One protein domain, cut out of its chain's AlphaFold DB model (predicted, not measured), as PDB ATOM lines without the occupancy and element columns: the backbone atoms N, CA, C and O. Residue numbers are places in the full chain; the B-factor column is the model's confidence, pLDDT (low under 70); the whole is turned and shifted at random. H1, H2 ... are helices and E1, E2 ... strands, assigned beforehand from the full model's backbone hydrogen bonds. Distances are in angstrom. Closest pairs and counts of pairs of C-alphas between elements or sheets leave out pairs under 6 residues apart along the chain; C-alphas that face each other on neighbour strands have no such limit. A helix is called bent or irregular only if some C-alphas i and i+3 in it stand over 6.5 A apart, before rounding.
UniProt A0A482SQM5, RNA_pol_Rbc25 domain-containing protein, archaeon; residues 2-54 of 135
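This is residues 2 to 54 of the 135 residues of the protein "RNA_pol_Rbc25 domain-containing protein" of archaeon (UniProt A0A482SQM5). An arched two-stranded hairpin, E1 and E2, has one short helix, H1, packed in the hollow of the arch against E1, while the long loop of residues 31 to 45 carries the hairpin on to one end of the long axis. E1 is sharply bent near its beginning, and residues 14 to 15 fold back to pair with its first two residues. The printed part has 53 residues, with one named helix and two named strands in the order H1, E1, E2. The sheet has the order E1 - E2 and is antiparallel, and the class is mixed, helices and strands. The whole is loose, with a radius of gyration of the C-alphas of 13.0 A, and elongated, spanning 39 by 21 by 19 A.

E1, residues 19 to 30, is the longest strand by residues and measures 23.9 A from first to last C-alpha. It begins at C-alpha 19 at (-14.223, 4.787, 90.820) and bends by 89 degrees at residue 22. E2, residues 46 to 53, measures 21.5 A and ends at C-alpha 53 at (-17.495, 7.294, 86.841). H1, residues 2 to 10, measures 12.5 A and begins at C-alpha 2 at (-8.198, -8.851, 74.790).

E1 and E2 form a hairpin of antiparallel neighbours, with 156 degrees between their N-to-C directions. C-alphas 27 and 48 face each other at 4.2 A, and C-alphas 20 and 53 at 5.0 A. N 22 and O 51, 2.9 A apart, and N 47 and O 29, 2.8 A apart, are among the backbone pairs within hydrogen-bond range. H1 and E1 have 5 pairs of C-alphas within 8 A, the closest being those of Tyr 10 and Gly 21, 5.7 A apart. Their centres are 9.2 A apart. H1 and E2 are near each other, with 8 pairs of C-alphas within 10 A. In H1, every O i to N i+4 pair is within hydrogen-bond range. Residues 14 to 15 pair antiparallel with residues 19 to 20 of E1. Residues 34 to 35 pair antiparallel with residues 42 to 43.

The two C-alphas farthest apart are those of Gly 38 and His 54, at 39.9 A. The first and last printed C-alphas, Leu 2 and His 54, are 24.5 A apart. The link from H1 to E1, 8 residues, is short but not tight. The link from E1 to E2, 15 residues, is long, and its C-alphas lie 9 to 23 A from the mean of the C-alphas. The printed part has no cut. Its mean pLDDT is 89.2, and no printed residue is under 70.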
ATOM      1  N   LEU A   2      -8.881  -9.606  73.709       84.31
ATOM      2  CA  LEU A   2      -8.198  -8.851  74.790       84.31
ATOM      3  C   LEU A   2      -9.114  -7.823  75.482       84.31
ATOM      4  O   LEU A   2      -9.167  -7.766  76.706       84.31
ATOM      5  N   ILE A   3      -9.868  -7.050  74.690       89.56
ATOM      6  CA  ILE A   3     -10.812  -6.036  75.194       89.56
ATOM      7  C   ILE A   3     -11.871  -6.693  76.083       89.56
ATOM      8  O   ILE A   3     -12.032  -6.281  77.220       89.56
ATOM      9  N   GLU A   4     -12.482  -7.790  75.632       90.88
ATOM     10  CA  GLU A   4     -13.474  -8.551  76.413       90.88
ATOM     11  C   GLU A   4     -12.953  -8.977  77.796       90.88
ATOM     12  O   GLU A   4     -13.684  -8.918  78.780       90.88
ATOM     13  N   GLN A   5     -11.682  -9.387  77.907       90.44
ATOM     14  CA  GLN A   5     -11.093  -9.772  79.197       90.44
ATOM     15  C   GLN A   5     -10.919  -8.571  80.127       90.44
ATOM     16  O   GLN A   5     -11.127  -8.683  81.334       90.44
ATOM     17  N   ILE A   6     -10.562  -7.413  79.570       91.62
ATOM     18  CA  ILE A   6     -10.510  -6.153  80.315       91.62
ATOM     19  C   ILE A   6     -11.924  -5.765  80.746       91.62
ATOM     20  O   ILE A   6     -12.137  -5.428  81.908       91.62
ATOM     21  N   GLU A   7     -12.903  -5.878  79.854       92.38
ATOM     22  CA  GLU A   7     -14.276  -5.499  80.147       92.38
ATOM     23  C   GLU A   7     -14.877  -6.355  81.269       92.38
ATOM     24  O   GLU A   7     -15.371  -5.820  82.259       92.38
ATOM     25  N   ILE A   8     -14.729  -7.681  81.198       92.69
ATOM     26  CA  ILE A   8     -15.179  -8.615  82.247       92.69
ATOM     27  C   ILE A   8     -14.500  -8.322  83.595       92.69
ATOM     28  O   ILE A   8     -15.098  -8.493  84.667       92.69
ATOM     29  N   LYS A   9     -13.234  -7.892  83.559       90.75
ATOM     30  CA  LYS A   9     -12.434  -7.650  84.759       90.75
ATOM     31  C   LYS A   9     -12.720  -6.302  85.418       90.75
ATOM     32  O   LYS A   9     -12.590  -6.223  86.637       90.75
ATOM     33  N   TYR A  10     -13.080  -5.267  84.657       91.50
ATOM     34  CA  TYR A  10     -13.142  -3.892  85.168       91.50
ATOM     35  C   TYR A  10     -14.509  -3.206  85.042       91.50
ATOM     36  O   TYR A  10     -14.764  -2.288  85.821       91.50
ATOM     37  N   LEU A  11     -15.392  -3.609  84.121       91.75
ATOM     38  CA  LEU A  11     -16.703  -2.961  83.982       91.75
ATOM     39  C   LEU A  11     -17.644  -3.335  85.124       91.75
ATOM     40  O   LEU A  11     -17.580  -4.442  85.660       91.75
ATOM     41  N   ASN A  12     -18.517  -2.394  85.491       89.31
ATOM     42  CA  ASN A  12     -19.482  -2.507  86.590       89.31
ATOM     43  C   ASN A  12     -18.843  -2.886  87.937       89.31
ATOM     44  O   ASN A  12     -19.504  -3.419  88.827       89.31
ATOM     45  N   ARG A  13     -17.542  -2.621  88.097       88.50
ATOM     46  CA  ARG A  13     -16.798  -2.855  89.334       88.50
ATOM     47  C   ARG A  13     -16.209  -1.552  89.844       88.50
ATOM     48  O   ARG A  13     -15.723  -0.721  89.077       88.50
ATOM     49  N   VAL A  14     -16.234  -1.403  91.163       86.88
ATOM     50  CA  VAL A  14     -15.624  -0.274  91.859       86.88
ATOM     51  C   VAL A  14     -14.141  -0.564  92.066       86.88
ATOM     52  O   VAL A  14     -13.761  -1.469  92.811       86.88
ATOM     53  N   ILE A  15     -13.295   0.217  91.405       88.12
ATOM     54  CA  ILE A  15     -11.845   0.177  91.553       88.12
ATOM     55  C   ILE A  15     -11.465   1.141  92.679       88.12
ATOM     56  O   ILE A  15     -11.762   2.337  92.625       88.12
ATOM     57  N   LEU A  16     -10.797   0.617  93.709       85.56
ATOM     58  CA  LEU A  16     -10.330   1.402  94.854       85.56
ATOM     59  C   LEU A  16      -9.510   2.615  94.402       85.56
ATOM     60  O   LEU A  16      -8.614   2.488  93.571       85.56
ATOM     61  N   HIS A  17      -9.824   3.778  94.976       84.81
ATOM     62  CA  HIS A  17      -9.211   5.079  94.669       84.81
ATOM     63  C   HIS A  17      -9.410   5.593  93.233       84.81
ATOM     64  O   HIS A  17      -8.889   6.656  92.911       84.81
ATOM     65  N   VAL A  18     -10.166   4.882  92.387       87.88
ATOM     66  CA  VAL A  18     -10.376   5.247  90.978       87.88
ATOM     67  C   VAL A  18     -11.852   5.490  90.673       87.88
ATOM     68  O   VAL A  18     -12.163   6.529  90.117       87.88
ATOM     69  N   GLY A  19     -12.781   4.615  91.070       87.94
ATOM     70  CA  GLY A  19     -14.223   4.787  90.820       87.94
ATOM     71  C   GLY A  19     -14.870   3.590  90.120       87.94
ATOM     72  O   GLY A  19     -14.302   2.498  90.102       87.94
ATOM     73  N   LEU A  20     -16.070   3.780  89.569       89.25
ATOM     74  CA  LEU A  20     -16.833   2.730  88.884       89.25
ATOM     75  C   LEU A  20     -16.426   2.635  87.405       89.25
ATOM     76  O   LEU A  20     -16.538   3.615  86.673       89.25
ATOM     77  N   GLY A  21     -15.972   1.465  86.952       91.50
ATOM     78  CA  GLY A  21     -15.638   1.237  85.542       91.50
ATOM     79  C   GLY A  21     -16.881   1.162  84.651       91.50
ATOM     80  O   GLY A  21     -17.739   0.312  84.877       91.50
ATOM     81  N   VAL A  22     -16.960   2.022  83.631       90.44
ATOM     82  CA  VAL A  22     -18.127   2.144  82.735       90.44
ATOM     83  C   VAL A  22     -17.865   1.507  81.375       90.44
ATOM     84  O   VAL A  22     -18.646   0.678  80.920       90.44
ATOM     85  N   ALA A  23     -16.754   1.867  80.728       91.44
ATOM     86  CA  ALA A  23     -16.416   1.369  79.397       91.44
ATOM     87  C   ALA A  23     -14.904   1.356  79.158       91.44
ATOM     88  O   ALA A  23     -14.158   2.153  79.732       91.44
ATOM     89  N   PHE A  24     -14.446   0.475  78.272       94.00
ATOM     90  CA  PHE A  24     -13.094   0.541  77.724       94.00
ATOM     91  C   PHE A  24     -12.950   1.751  76.791       94.00
ATOM     92  O   PHE A  24     -13.856   2.034  76.009       94.00
ATOM     93  N   TYR A  25     -11.822   2.467  76.875       94.00
ATOM     94  CA  TYR A  25     -11.546   3.607  75.997       94.00
ATOM     95  C   TYR A  25     -10.593   3.213  74.863       94.00
ATOM     96  O   TYR A  25     -11.030   3.016  73.732       94.00
ATOM     97  N   ASP A  26      -9.298   3.066  75.155       94.62
ATOM     98  CA  ASP A  26      -8.293   2.654  74.175       94.62
ATOM     99  C   ASP A  26      -7.052   2.016  74.816       94.62
ATOM    100  O   ASP A  26      -6.852   2.047  76.034       94.62
ATOM    101  N   PHE A  27      -6.206   1.425  73.969       94.69
ATOM    102  CA  PHE A  27      -4.874   0.965  74.348       94.69
ATOM    103  C   PHE A  27      -3.847   2.072  74.127       94.69
ATOM    104  O   PHE A  27      -3.811   2.691  73.068       94.69
ATOM    105  N   LEU A  28      -2.977   2.263  75.113       94.62
ATOM    106  CA  LEU A  28      -1.807   3.129  75.010       94.62
ATOM    107  C   LEU A  28      -0.589   2.337  74.531       94.62
ATOM    108  O   LEU A  28       0.126   2.778  73.639       94.62
ATOM    109  N   GLU A  29      -0.363   1.158  75.112       93.31
ATOM    110  CA  GLU A  29       0.752   0.279  74.758       93.31
ATOM    111  C   GLU A  29       0.326  -1.182  74.900       93.31
ATOM    112  O   GLU A  29      -0.325  -1.564  75.876       93.31
ATOM    113  N   LEU A  30       0.733  -2.009  73.941       92.75
ATOM    114  CA  LEU A  30       0.588  -3.458  73.986       92.75
ATOM    115  C   LEU A  30       1.986  -4.063  73.904       92.75
ATOM    116  O   LEU A  30       2.688  -3.858  72.917       92.75
ATOM    117  N   GLY A  31       2.399  -4.763  74.959       88.62
ATOM    118  CA  GLY A  31       3.657  -5.502  74.972       88.62
ATOM    119  C   GLY A  31       3.562  -6.786  74.152       88.62
ATOM    120  O   GLY A  31       2.469  -7.217  73.779       88.62
ATOM    121  N   ASP A  32       4.698  -7.425  73.904       88.00
ATOM    122  CA  ASP A  32       4.720  -8.705  73.203       88.00
ATOM    123  C   ASP A  32       4.094  -9.817  74.067       88.00
ATOM    124  O   ASP A  32       4.357  -9.890  75.276       88.00
ATOM    125  N   PRO A  33       3.247 -10.688  73.488       87.31
ATOM    126  CA  PRO A  33       2.686 -11.818  74.211       87.31
ATOM    127  C   PRO A  33       3.780 -12.850  74.497       87.31
ATOM    128  O   PRO A  33       4.563 -13.206  73.616       87.31
ATOM    129  N   TYR A  34       3.804 -13.378  75.717       87.19
ATOM    130  CA  TYR A  34       4.741 -14.422  76.111       87.19
ATOM    131  C   TYR A  34       4.021 -15.580  76.809       87.19
ATOM    132  O   TYR A  34       2.978 -15.414  77.444       87.19
ATOM    133  N   LEU A  35       4.562 -16.784  76.631       89.19
ATOM    134  CA  LEU A  35       4.012 -18.026  77.171       89.19
ATOM    135  C   LEU A  35       4.820 -18.440  78.400       89.19
ATOM    136  O   LEU A  35       6.043 -18.571  78.322       89.19
ATOM    137  N   TYR A  36       4.143 -18.672  79.524       83.38
ATOM    138  CA  TYR A  36       4.779 -19.267  80.696       83.38
ATOM    139  C   TYR A  36       4.906 -20.785  80.507       83.38
ATOM    140  O   TYR A  36       3.913 -21.445  80.194       83.38
ATOM    141  N   PRO A  37       6.095 -21.386  80.715       82.19
ATOM    142  CA  PRO A  37       6.240 -22.836  80.650       82.19
ATOM    143  C   PRO A  37       5.307 -23.521  81.664       82.19
ATOM    144  O   PRO A  37       5.471 -23.342  82.868       82.19
ATOM    145  N   GLY A  38       4.334 -24.300  81.178       81.94
ATOM    146  CA  GLY A  38       3.350 -25.016  82.005       81.94
ATOM    147  C   GLY A  38       1.935 -24.426  81.993       81.94
ATOM    148  O   GLY A  38       0.991 -25.149  82.302       81.94
ATOM    149  N   GLU A  39       1.757 -23.177  81.555       72.69
ATOM    150  CA  GLU A  39       0.443 -22.588  81.276       72.69
ATOM    151  C   GLU A  39       0.276 -22.398  79.764       72.69
ATOM    152  O   GLU A  39       1.042 -21.696  79.113       72.69
ATOM    153  N   GLY A  40      -0.743 -23.027  79.174       81.12
ATOM    154  CA  GLY A  40      -1.036 -22.910  77.737       81.12
ATOM    155  C   GLY A  40      -1.637 -21.561  77.310       81.12
ATOM    156  O   GLY A  40      -2.104 -21.444  76.180       81.12
ATOM    157  N   ALA A  41      -1.685 -20.570  78.206       80.56
ATOM    158  CA  ALA A  41      -2.295 -19.265  77.971       80.56
ATOM    159  C   ALA A  41      -1.224 -18.204  77.665       80.56
ATOM    160  O   ALA A  41      -0.199 -18.126  78.339       80.56
ATOM    161  N   SER A  42      -1.473 -17.357  76.661       84.12
ATOM    162  CA  SER A  42      -0.617 -16.204  76.360       84.12
ATOM    163  C   SER A  42      -0.837 -15.090  77.382       84.12
ATOM    164  O   SER A  42      -1.952 -14.578  77.501       84.12
ATOM    165  N   VAL A  43       0.225 -14.677  78.072       85.88
ATOM    166  CA  VAL A  43       0.211 -13.505  78.949       85.88
ATOM    167  C   VAL A  43       0.751 -12.315  78.169       85.88
ATOM    168  O   VAL A  43       1.809 -12.385  77.548       85.88
ATOM    169  N   GLN A  44       0.014 -11.210  78.189       88.50
ATOM    170  CA  GLN A  44       0.388  -9.983  77.500       88.50
ATOM    171  C   GLN A  44       0.195  -8.801  78.446       88.50
ATOM    172  O   GLN A  44      -0.862  -8.655  79.062       88.50
ATOM    173  N   GLN A  45       1.217  -7.956  78.571       89.94
ATOM    174  CA  GLN A  45       1.081  -6.702  79.304       89.94
ATOM    175  C   GLN A  45       0.437  -5.646  78.407       89.94
ATOM    176  O   GLN A  45       0.843  -5.464  77.261       89.94
ATOM    177  N   ALA A  46      -0.555  -4.936  78.942       91.69
ATOM    178  CA  ALA A  46      -1.254  -3.868  78.244       91.69
ATOM    179  C   ALA A  46      -1.359  -2.633  79.144       91.69
ATOM    180  O   ALA A  46      -1.758  -2.738  80.306       91.69
ATOM    181  N   LYS A  47      -1.044  -1.459  78.595       94.44
ATOM    182  CA  LYS A  47      -1.424  -0.163  79.160       94.44
ATOM    183  C   LYS A  47      -2.631   0.347  78.391       94.44
ATOM    184  O   LYS A  47      -2.612   0.389  77.162       94.44
ATOM    185  N   PHE A  48      -3.674   0.744  79.103       94.25
ATOM    186  CA  PHE A  48      -4.938   1.165  78.508       94.25
ATOM    187  C   PHE A  48      -5.609   2.244  79.352       94.25
ATOM    188  O   PHE A  48      -5.231   2.474  80.502       94.25
ATOM    189  N   ARG A  49      -6.617   2.893  78.771       94.94
ATOM    190  CA  ARG A  49      -7.490   3.847  79.454       94.94
ATOM    191  C   ARG A  49      -8.883   3.255  79.623       94.94
ATOM    192  O   ARG A  49      -9.397   2.571  78.739       94.94
ATOM    193  N   LEU A  50      -9.491   3.538  80.769       93.44
ATOM    194  CA  LEU A  50     -10.853   3.138  81.105       93.44
ATOM    195  C   LEU A  50     -11.690   4.399  81.329       93.44
ATOM    196  O   LEU A  50     -11.220   5.344  81.964       93.44
ATOM    197  N   VAL A  51     -12.922   4.405  80.829       93.12
ATOM    198  CA  VAL A  51     -13.931   5.400  81.200       93.12
ATOM    199  C   VAL A  51     -14.456   5.026  82.579       93.12
ATOM    200  O   VAL A  51     -14.989   3.930  82.772       93.12
ATOM    201  N   VAL A  52     -14.282   5.928  83.541       92.06
ATOM    202  CA  VAL A  52     -14.629   5.708  84.946       92.06
ATOM    203  C   VAL A  52     -15.590   6.790  85.404       92.06
ATOM    204  O   VAL A  52     -15.349   7.975  85.183       92.06
ATOM    205  N   PHE A  53     -16.654   6.383  86.088       89.56
ATOM    206  CA  PHE A  53     -17.495   7.294  86.841       89.56
ATOM    207  C   PHE A  53     -16.847   7.566  88.204       89.56
ATOM    208  O   PHE A  53     -16.809   6.698  89.083       89.56
ATOM    209  N   HIS A  54     -16.292   8.769  88.342       89.56
ATOM    210  CA  HIS A  54     -15.654   9.267  89.558       89.56
ATOM    211  C   HIS A  54     -16.108  10.707  89.819       89.56
ATOM    212  O   HIS A  54     -15.382  11.646  89.482       89.56
TER     213      HIS A  54